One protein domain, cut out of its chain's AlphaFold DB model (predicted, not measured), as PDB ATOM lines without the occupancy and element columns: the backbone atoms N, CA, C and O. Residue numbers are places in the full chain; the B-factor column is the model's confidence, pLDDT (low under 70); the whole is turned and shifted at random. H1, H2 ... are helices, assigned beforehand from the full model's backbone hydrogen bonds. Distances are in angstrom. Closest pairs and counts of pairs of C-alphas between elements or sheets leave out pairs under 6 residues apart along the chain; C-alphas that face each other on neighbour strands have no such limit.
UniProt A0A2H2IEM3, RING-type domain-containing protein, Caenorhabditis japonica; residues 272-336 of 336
ATOM      1  N   CYS A 272      35.320   9.587 -30.436       87.31
ATOM      2  CA  CYS A 272      36.570   9.662 -29.677       87.31
ATOM      3  C   CYS A 272      37.763  10.115 -30.516       87.31
ATOM      4  O   CYS A 272      38.841  10.281 -29.958       87.31
ATOM      5  N   LEU A 273      37.578  10.292 -31.829       84.25
ATOM      6  CA  LEU A 273      38.593  10.678 -32.816       84.25
ATOM      7  C   LEU A 273      39.792   9.720 -32.922       84.25
ATOM      8  O   LEU A 273      40.701   9.953 -33.712       84.25
ATOM      9  N   ASN A 274      39.778   8.612 -32.180       82.88
ATOM     10  CA  ASN A 274      40.766   7.552 -32.310       82.88
ATOM     11  C   ASN A 274      40.487   6.724 -33.567       82.88
ATOM     12  O   ASN A 274      39.331   6.503 -33.945       82.88
ATOM     13  N   GLU A 275      41.558   6.243 -34.185       81.94
ATOM     14  CA  GLU A 275      41.524   5.342 -35.332       81.94
ATOM     15  C   GLU A 275      40.759   4.053 -34.988       81.94
ATOM     16  O   GLU A 275      40.948   3.482 -33.911       81.94
ATOM     17  N   LEU A 276      39.868   3.599 -35.876       78.25
ATOM     18  CA  LEU A 276      39.227   2.291 -35.747       78.25
ATOM     19  C   LEU A 276      40.268   1.222 -36.098       78.25
ATOM     20  O   LEU A 276      40.341   0.753 -37.233       78.25
ATOM     21  N   THR A 277      41.099   0.852 -35.126       63.91
ATOM     22  CA  THR A 277      42.129  -0.180 -35.268       63.91
ATOM     23  C   THR A 277      41.485  -1.566 -35.300       63.91
ATOM     24  O   THR A 277      41.537  -2.297 -34.314       63.91
ATOM     25  N   MET A 278      40.812  -1.926 -36.390       62.09
ATOM     26  CA  MET A 278      40.226  -3.258 -36.558       62.09
ATOM     27  C   MET A 278      40.483  -3.777 -37.972       62.09
ATOM     28  O   MET A 278      40.467  -3.014 -38.938       62.09
ATOM     29  N   CYS A 279      40.735  -5.080 -38.100       51.75
ATOM     30  CA  CYS A 279      40.889  -5.714 -39.409       51.75
ATOM     31  C   CYS A 279      39.558  -5.663 -40.196       51.75
ATOM     32  O   CYS A 279      38.485  -5.585 -39.597       51.75
ATOM     33  N   GLU A 280      39.592  -5.713 -41.537       57.28
ATOM     34  CA  GLU A 280      38.395  -5.552 -42.396       57.28
ATOM     35  C   GLU A 280      37.196  -6.421 -41.974       57.28
ATOM     36  O   GLU A 280      36.053  -5.964 -42.029       57.28
ATOM     37  N   ARG A 281      37.455  -7.640 -41.477       56.97
ATOM     38  CA  ARG A 281      36.424  -8.572 -40.989       56.97
ATOM     39  C   ARG A 281      35.729  -8.127 -39.699       56.97
ATOM     40  O   ARG A 281      34.552  -8.417 -39.515       56.97
ATOM     41  N   GLU A 282      36.421  -7.418 -38.816       62.34
ATOM     42  CA  GLU A 282      35.857  -6.886 -37.567       62.34
ATOM     43  C   GLU A 282      35.143  -5.549 -37.802       62.34
ATOM     44  O   GLU A 282      34.128  -5.256 -37.171       62.34
ATOM     45  N   LEU A 283      35.597  -4.764 -38.786       61.88
ATOM     46  CA  LEU A 283      34.932  -3.524 -39.185       61.88
ATOM     47  C   LEU A 283      33.506  -3.773 -39.704       61.88
ATOM     48  O   LEU A 283      32.656  -2.885 -39.593       61.88
ATOM     49  N   GLU A 284      33.231  -4.928 -40.317       63.44
ATOM     50  CA  GLU A 284      31.878  -5.302 -40.753       63.44
ATOM     51  C   GLU A 284      30.913  -5.570 -39.597       63.44
ATOM     52  O   GLU A 284      29.718  -5.343 -39.775       63.44
ATOM     53  N   GLN A 285      31.437  -5.964 -38.434       66.12
ATOM     54  CA  GLN A 285      30.672  -6.252 -37.217       66.12
ATOM     55  C   GLN A 285      30.423  -5.005 -36.358       66.12
ATOM     56  O   GLN A 285      29.668  -5.060 -35.387       66.12
ATOM     57  N   LEU A 286      31.041  -3.865 -36.692       63.88
ATOM     58  CA  LEU A 286      30.751  -2.612 -36.006       63.88
ATOM     59  C   LEU A 286      29.311  -2.160 -36.289       63.88
ATOM     60  O   LEU A 286      28.826  -2.317 -37.414       63.88
ATOM     61  N   PRO A 287      28.642  -1.525 -35.311       65.75
ATOM     62  CA  PRO A 287      27.314  -0.968 -35.517       65.75
ATOM     63  C   PRO A 287      27.355   0.048 -36.656       65.75
ATOM     64  O   PRO A 287      28.103   1.027 -36.601       65.75
ATOM     65  N   LYS A 288      26.548  -0.182 -37.692       68.88
ATOM     66  CA  LYS A 288      26.365   0.756 -38.802       68.88
ATOM     67  C   LYS A 288      24.976   1.354 -38.698       68.88
ATOM     68  O   LYS A 288      23.985   0.628 -38.614       68.88
ATOM     69  N   CYS A 289      24.898   2.678 -38.756       73.44
ATOM     70  CA  CYS A 289      23.631   3.316 -39.079       73.44
ATOM     71  C   CYS A 289      23.258   2.932 -40.515       73.44
ATOM     72  O   CYS A 289      24.040   3.170 -41.440       73.44
ATOM     73  N   THR A 290      22.063   2.378 -40.702       74.12
ATOM     74  CA  THR A 290      21.506   2.056 -42.024       74.12
ATOM     75  C   THR A 290      21.389   3.289 -42.919       74.12
ATOM     76  O   THR A 290      21.469   3.152 -44.134       74.12
ATOM     77  N   ASN A 291      21.260   4.484 -42.332       77.81
ATOM     78  CA  ASN A 291      21.009   5.718 -43.071       77.81
ATOM     79  C   ASN A 291      22.279   6.516 -43.430       77.81
ATOM     80  O   ASN A 291      22.311   7.173 -44.463       77.81
ATOM     81  N   CYS A 292      23.338   6.482 -42.609       75.12
ATOM     82  CA  CYS A 292      24.519   7.341 -42.818       75.12
ATOM     83  C   CYS A 292      25.865   6.612 -42.897       75.12
ATOM     84  O   CYS A 292      26.894   7.282 -42.893       75.12
ATOM     85  N   THR A 293      25.864   5.270 -42.922       74.00
ATOM     86  CA  THR A 293      27.034   4.378 -43.108       74.00
ATOM     87  C   THR A 293      28.251   4.624 -42.204       74.00
ATOM     88  O   THR A 293      29.285   3.973 -42.374       74.00
ATOM     89  N   ILE A 294      28.134   5.504 -41.204       77.56
ATOM     90  CA  ILE A 294      29.241   5.851 -40.321       77.56
ATOM     91  C   ILE A 294      29.595   4.667 -39.425       77.56
ATOM     92  O   ILE A 294      28.716   3.953 -38.933       77.56
ATOM     93  N   ARG A 295      30.899   4.466 -39.228       80.31
ATOM     94  CA  ARG A 295      31.451   3.447 -38.337       80.31
ATOM     95  C   ARG A 295      32.026   4.124 -37.101       80.31
ATOM     96  O   ARG A 295      32.588   5.212 -37.171       80.31
ATOM     97  N   SER A 296      31.883   3.465 -35.967       82.50
ATOM     98  CA  SER A 296      32.358   3.945 -34.672       82.50
ATOM     99  C   SER A 296      32.666   2.757 -33.780       82.50
ATOM    100  O   SER A 296      32.059   1.700 -33.958       82.50
ATOM    101  N   HIS A 297      33.523   2.944 -32.775       84.81
ATOM    102  CA  HIS A 297      33.684   1.948 -31.721       84.81
ATOM    103  C   HIS A 297      32.317   1.622 -31.109       84.81
ATOM    104  O   HIS A 297      31.526   2.526 -30.821       84.81
ATOM    105  N   SER A 298      32.046   0.334 -30.912       79.69
ATOM    106  CA  SER A 298      30.787  -0.154 -30.344       79.69
ATOM    107  C   SER A 298      30.481   0.502 -28.995       79.69
ATOM    108  O   SER A 298      29.352   0.923 -28.764       79.69
ATOM    109  N   GLU A 299      31.496   0.685 -28.148       80.62
ATOM    110  CA  GLU A 299      31.374   1.359 -26.851       80.62
ATOM    111  C   GLU A 299      30.995   2.839 -26.973       80.62
ATOM    112  O   GLU A 299      30.148   3.327 -26.225       80.62
ATOM    113  N   CYS A 300      31.592   3.557 -27.930       84.25
ATOM    114  CA  CYS A 300      31.285   4.968 -28.152       84.25
ATOM    115  C   CYS A 300      29.843   5.153 -28.635       84.25
ATOM    116  O   CYS A 300      29.129   6.004 -28.107       84.25
ATOM    117  N   MET A 301      29.404   4.325 -29.587       84.06
ATOM    118  CA  MET A 301      28.022   4.345 -30.070       84.06
ATOM    119  C   MET A 301      27.043   3.949 -28.963       84.06
ATOM    120  O   MET A 301      26.031   4.615 -28.780       84.06
ATOM    121  N   ALA A 302      27.350   2.911 -28.180       80.88
ATOM    122  CA  ALA A 302      26.496   2.479 -27.077       80.88
ATOM    123  C   ALA A 302      26.306   3.588 -26.029       80.88
ATOM    124  O   ALA A 302      25.177   3.837 -25.611       80.88
ATOM    125  N   ARG A 303      27.381   4.292 -25.643       85.75
ATOM    126  CA  ARG A 303      27.300   5.419 -24.700       85.75
ATOM    127  C   ARG A 303      26.462   6.569 -25.263       85.75
ATOM    128  O   ARG A 303      25.618   7.106 -24.556       85.75
ATOM    129  N   TRP A 304      26.649   6.908 -26.537       89.25
ATOM    130  CA  TRP A 304      25.860   7.958 -27.183       89.25
ATOM    131  C   TRP A 304      24.368   7.615 -27.237       89.25
ATOM    132  O   TRP A 304      23.522   8.426 -26.861       89.25
ATOM    133  N   LEU A 305      24.035   6.394 -27.662       83.81
ATOM    134  CA  LEU A 305      22.647   5.948 -27.763       83.81
ATOM    135  C   LEU A 305      21.968   5.843 -26.391       83.81
ATOM    136  O   LEU A 305      20.767   6.086 -26.306       83.81
ATOM    137  N   GLN A 306      22.715   5.552 -25.318       85.94
ATOM    138  CA  GLN A 306      22.192   5.611 -23.947       85.94
ATOM    139  C   GLN A 306      21.762   7.026 -23.539       85.94
ATOM    140  O   GLN A 306      20.773   7.168 -22.825       85.94
ATOM    141  N   GLU A 307      22.479   8.059 -23.980       90.38
ATOM    142  CA  GLU A 307      22.189   9.446 -23.601       90.38
ATOM    143  C   GLU A 307      21.161  10.127 -24.510       90.38
ATOM    144  O   GLU A 307      20.353  10.920 -24.028       90.38
ATOM    145  N   LYS A 308      21.217   9.874 -25.822       90.38
ATOM    146  CA  LYS A 308      20.474  10.657 -26.825       90.38
ATOM    147  C   LYS A 308      19.418   9.877 -27.600       90.38
ATOM    148  O   LYS A 308      18.560  10.515 -28.189       90.38
ATOM    149  N   GLN A 309      19.470   8.543 -27.613       88.88
ATOM    150  CA  GLN A 309      18.594   7.680 -28.427       88.88
ATOM    151  C   GLN A 309      18.506   8.055 -29.925       88.88
ATOM    152  O   GLN A 309      17.565   7.661 -30.599       88.88
ATOM    153  N   GLU A 310      19.502   8.750 -30.479       88.69
ATOM    154  CA  GLU A 310      19.535   9.170 -31.888       88.69
ATOM    155  C   GLU A 310      20.939   8.993 -32.476       88.69
ATOM    156  O   GLU A 310      21.948   9.114 -31.774       88.69
ATOM    157  N   CYS A 311      21.031   8.751 -33.783       83.69
ATOM    158  CA  CYS A 311      22.307   8.726 -34.493       83.69
ATOM    159  C   CYS A 311      22.962  10.126 -34.503       83.69
ATOM    160  O   CYS A 311      22.322  11.084 -34.927       83.69
ATOM    161  N   PRO A 312      24.255  10.274 -34.155       82.81
ATOM    162  CA  PRO A 312      24.930  11.583 -34.105       82.81
ATOM    163  C   PRO A 312      25.088  12.286 -35.463       82.81
ATOM    164  O   PRO A 312      25.440  13.460 -35.493       82.81
ATOM    165  N   VAL A 313      24.918  11.571 -36.581       83.62
ATOM    166  CA  VAL A 313      25.145  12.115 -37.932       83.62
ATOM    167  C   VAL A 313      23.835  12.432 -38.634       83.62
ATOM    168  O   VAL A 313      23.692  13.502 -39.213       83.62
ATOM    169  N   CYS A 314      22.893  11.488 -38.630       88.00
ATOM    170  CA  CYS A 314      21.635  11.629 -39.360       88.00
ATOM    171  C   CYS A 314      20.420  11.863 -38.464       88.00
ATOM    172  O   CYS A 314      19.329  12.016 -39.001       88.00
ATOM    173  N   HIS A 315      20.591  11.869 -37.138       88.56
ATOM    174  CA  HIS A 315      19.519  12.094 -36.161       88.56
ATOM    175  C   HIS A 315      18.335  11.114 -36.257       88.56
ATOM    176  O   HIS A 315      17.260  11.381 -35.738       88.56
ATOM    177  N   VAL A 316      18.525   9.960 -36.905       86.56
ATOM    178  CA  VAL A 316      17.525   8.882 -36.918       86.56
ATOM    179  C   VAL A 316      17.459   8.234 -35.536       86.56
ATOM    180  O   VAL A 316      18.506   7.982 -34.929       86.56
ATOM    181  N   ASP A 317      16.243   7.952 -35.066       83.06
ATOM    182  CA  ASP A 317      15.972   7.308 -33.777       83.06
ATOM    183  C   ASP A 317      16.659   5.931 -33.701       83.06
ATOM    184  O   ASP A 317      16.632   5.129 -34.641       83.06
ATOM    185  N   ALA A 318      17.274   5.639 -32.555       78.56
ATOM    186  CA  ALA A 318      17.947   4.381 -32.253       78.56
ATOM    187  C   ALA A 318      17.062   3.150 -32.504       78.56
ATOM    188  O   ALA A 318      17.570   2.091 -32.873       78.56
ATOM    189  N   ARG A 319      15.741   3.278 -32.331       79.12
ATOM    190  CA  ARG A 319      14.768   2.194 -32.559       79.12
ATOM    191  C   ARG A 319      14.670   1.784 -34.026       79.12
ATOM    192  O   ARG A 319      14.343   0.636 -34.317       79.12
ATOM    193  N   GLU A 320      14.972   2.703 -34.936       73.56
ATOM    194  CA  GLU A 320      14.949   2.481 -36.384       73.56
ATOM    195  C   GLU A 320      16.310   1.991 -36.919       73.56
ATOM    196  O   GLU A 320      16.446   1.646 -38.094       73.56
ATOM    197  N   MET A 321      17.334   1.893 -36.060       68.44
ATOM    198  CA  MET A 321      18.651   1.353 -36.406       68.44
ATOM    199  C   MET A 321      18.632  -0.186 -36.306       68.44
ATOM    200  O   MET A 321      18.912  -0.780 -35.268       68.44
ATOM    201  N   VAL A 322      18.298  -0.853 -37.413       56.12
ATOM    202  CA  VAL A 322      17.915  -2.284 -37.500       56.12
ATOM    203  C   VAL A 322      19.002  -3.318 -37.104       56.12
ATOM    204  O   VAL A 322      18.718  -4.510 -37.070       56.12
ATOM    205  N   ASN A 323      20.219  -2.928 -36.708       56.47
ATOM    206  CA  ASN A 323      21.312  -3.874 -36.397       56.47
ATOM    207  C   ASN A 323      21.911  -3.743 -34.982       56.47
ATOM    208  O   ASN A 323      23.098  -3.971 -34.769       56.47
ATOM    209  N   LEU A 324      21.096  -3.385 -33.984       55.75
ATOM    210  CA  LEU A 324      21.531  -3.308 -32.577       55.75
ATOM    211  C   LEU A 324      21.545  -4.658 -31.835       55.75
ATOM    212  O   LEU A 324      21.980  -4.708 -30.687       55.75
ATOM    213  N   LYS A 325      21.100  -5.758 -32.465       51.59
ATOM    214  CA  LYS A 325      21.000  -7.083 -31.817       51.59
ATOM    215  C   LYS A 325      22.349  -7.661 -31.358       51.59
ATOM    216  O   LYS A 325      22.348  -8.501 -30.464       51.59
ATOM    217  N   ASP A 326      23.468  -7.152 -31.877       52.78
ATOM    218  CA  ASP A 326      24.817  -7.628 -31.543       52.78
ATOM    219  C   ASP A 326      25.573  -6.744 -30.529       52.78
ATOM    220  O   ASP A 326      26.639  -7.128 -30.041       52.78
ATOM    221  N   ILE A 327      25.024  -5.588 -30.119       55.53
ATOM    222  CA  ILE A 327      25.611  -4.776 -29.036       55.53
ATOM    223  C   ILE A 327      25.175  -5.372 -27.691       55.53
ATOM    224  O   ILE A 327      24.261  -4.870 -27.048       55.53
ATOM    225  N   ARG A 328      25.803  -6.497 -27.315       45.84
ATOM    226  CA  ARG A 328      25.705  -7.222 -26.029       45.84
ATOM    227  C   ARG A 328      24.496  -6.851 -25.157       45.84
ATOM    228  O   ARG A 328      24.550  -5.944 -24.324       45.84
ATOM    229  N   ALA A 329      23.465  -7.681 -25.260       43.03
ATOM    230  CA  ALA A 329      22.255  -7.699 -24.442       43.03
ATOM    231  C   ALA A 329      22.466  -7.940 -22.923       43.03
ATOM    232  O   ALA A 329      21.514  -8.276 -22.229       43.03
ATOM    233  N   GLU A 330      23.668  -7.766 -22.363       43.25
ATOM    234  CA  GLU A 330      23.917  -8.065 -20.944       43.25
ATOM    235  C   GLU A 330      23.810  -6.866 -19.992       43.25
ATOM    236  O   GLU A 330      23.738  -7.087 -18.786       43.25
ATOM    237  N   ARG A 331      23.752  -5.603 -20.455       43.31
ATOM    238  CA  ARG A 331      23.690  -4.454 -19.516       43.31
ATOM    239  C   ARG A 331      22.881  -3.220 -19.917       43.31
ATOM    240  O   ARG A 331      22.915  -2.237 -19.179       43.31
ATOM    241  N   ILE A 332      22.105  -3.238 -20.999       44.22
ATOM    242  CA  ILE A 332      21.178  -2.128 -21.278       44.22
ATOM    243  C   ILE A 332      19.810  -2.478 -20.691       44.22
ATOM    244  O   ILE A 332      18.897  -2.910 -21.387       44.22
ATOM    245  N   VAL A 333      19.673  -2.302 -19.375       41.19
ATOM    246  CA  VAL A 333      18.350  -2.178 -18.756       41.19
ATOM    247  C   VAL A 333      17.815  -0.817 -19.182       41.19
ATOM    248  O   VAL A 333      18.129   0.203 -18.570       41.19
ATOM    249  N   ILE A 334      17.038  -0.790 -20.262       40.53
ATOM    250  CA  ILE A 334      16.180   0.353 -20.566       40.53
ATOM    251  C   ILE A 334      15.152   0.389 -19.432       40.53
ATOM    252  O   ILE A 334      14.227  -0.420 -19.401       40.53
ATOM    253  N   ARG A 335      15.348   1.274 -18.449       38.41
ATOM    254  CA  ARG A 335      14.246   1.683 -17.575       38.41
ATOM    255  C   ARG A 335      13.292   2.484 -18.456       38.41
ATOM    256  O   ARG A 335      13.598   3.625 -18.791       38.41
ATOM    257  N   ILE A 336      12.232   1.813 -18.898       38.97
ATOM    258  CA  ILE A 336      11.046   2.433 -19.498       38.97
ATOM    259  C   ILE A 336      10.337   3.248 -18.421       38.97
ATOM    260  O   ILE A 336      10.264   2.742 -17.274       38.97
TER     261      ILE A 336
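What this domain is: This is residues 272 to 336 of the 336 residues of the protein "RING-type domain-containing protein" of Caenorhabditis japonica (UniProt A0A2H2IEM3). This domain has little regular structure: one helix, H2, runs along one side of a body of long loops, with the very short helix H1 near one end of the longest axis and the tail to Ile 336 at the other. Residues 284 to 297 and 309 to 320 fold back in two loops. The printed part has 65 residues with two named helices, H1 then H2, and no named strand; the class is all helix, with 15 residues in named elements. It is compact, with a radius of gyration of the C-alphas of 11.8 A, and spans 37 by 27 by 21 A.

Where its parts are: H2, residues 298 to 308, is 15.3 A long, from C-alpha 298 at (30.787, -0.154, -30.344) to C-alpha 308 at (20.474, 10.657, -26.825). H1, residues 280 to 283, begins at (38.395, -5.552, -42.396).

How they stand to each other: H1 and H2 are apart. In H2 every O i to N i+4 pair is within hydrogen-bond range; H1 is too short for such a pair.

The domain as a whole: The C-alphas farthest apart, of Cys 279 and Ile 336, are 36.8 A apart. The printed part has no cut. The link from H1 to H2 is long, 14 residues. Residues 277 to 288 and 321 to 336 have pLDDT under 70.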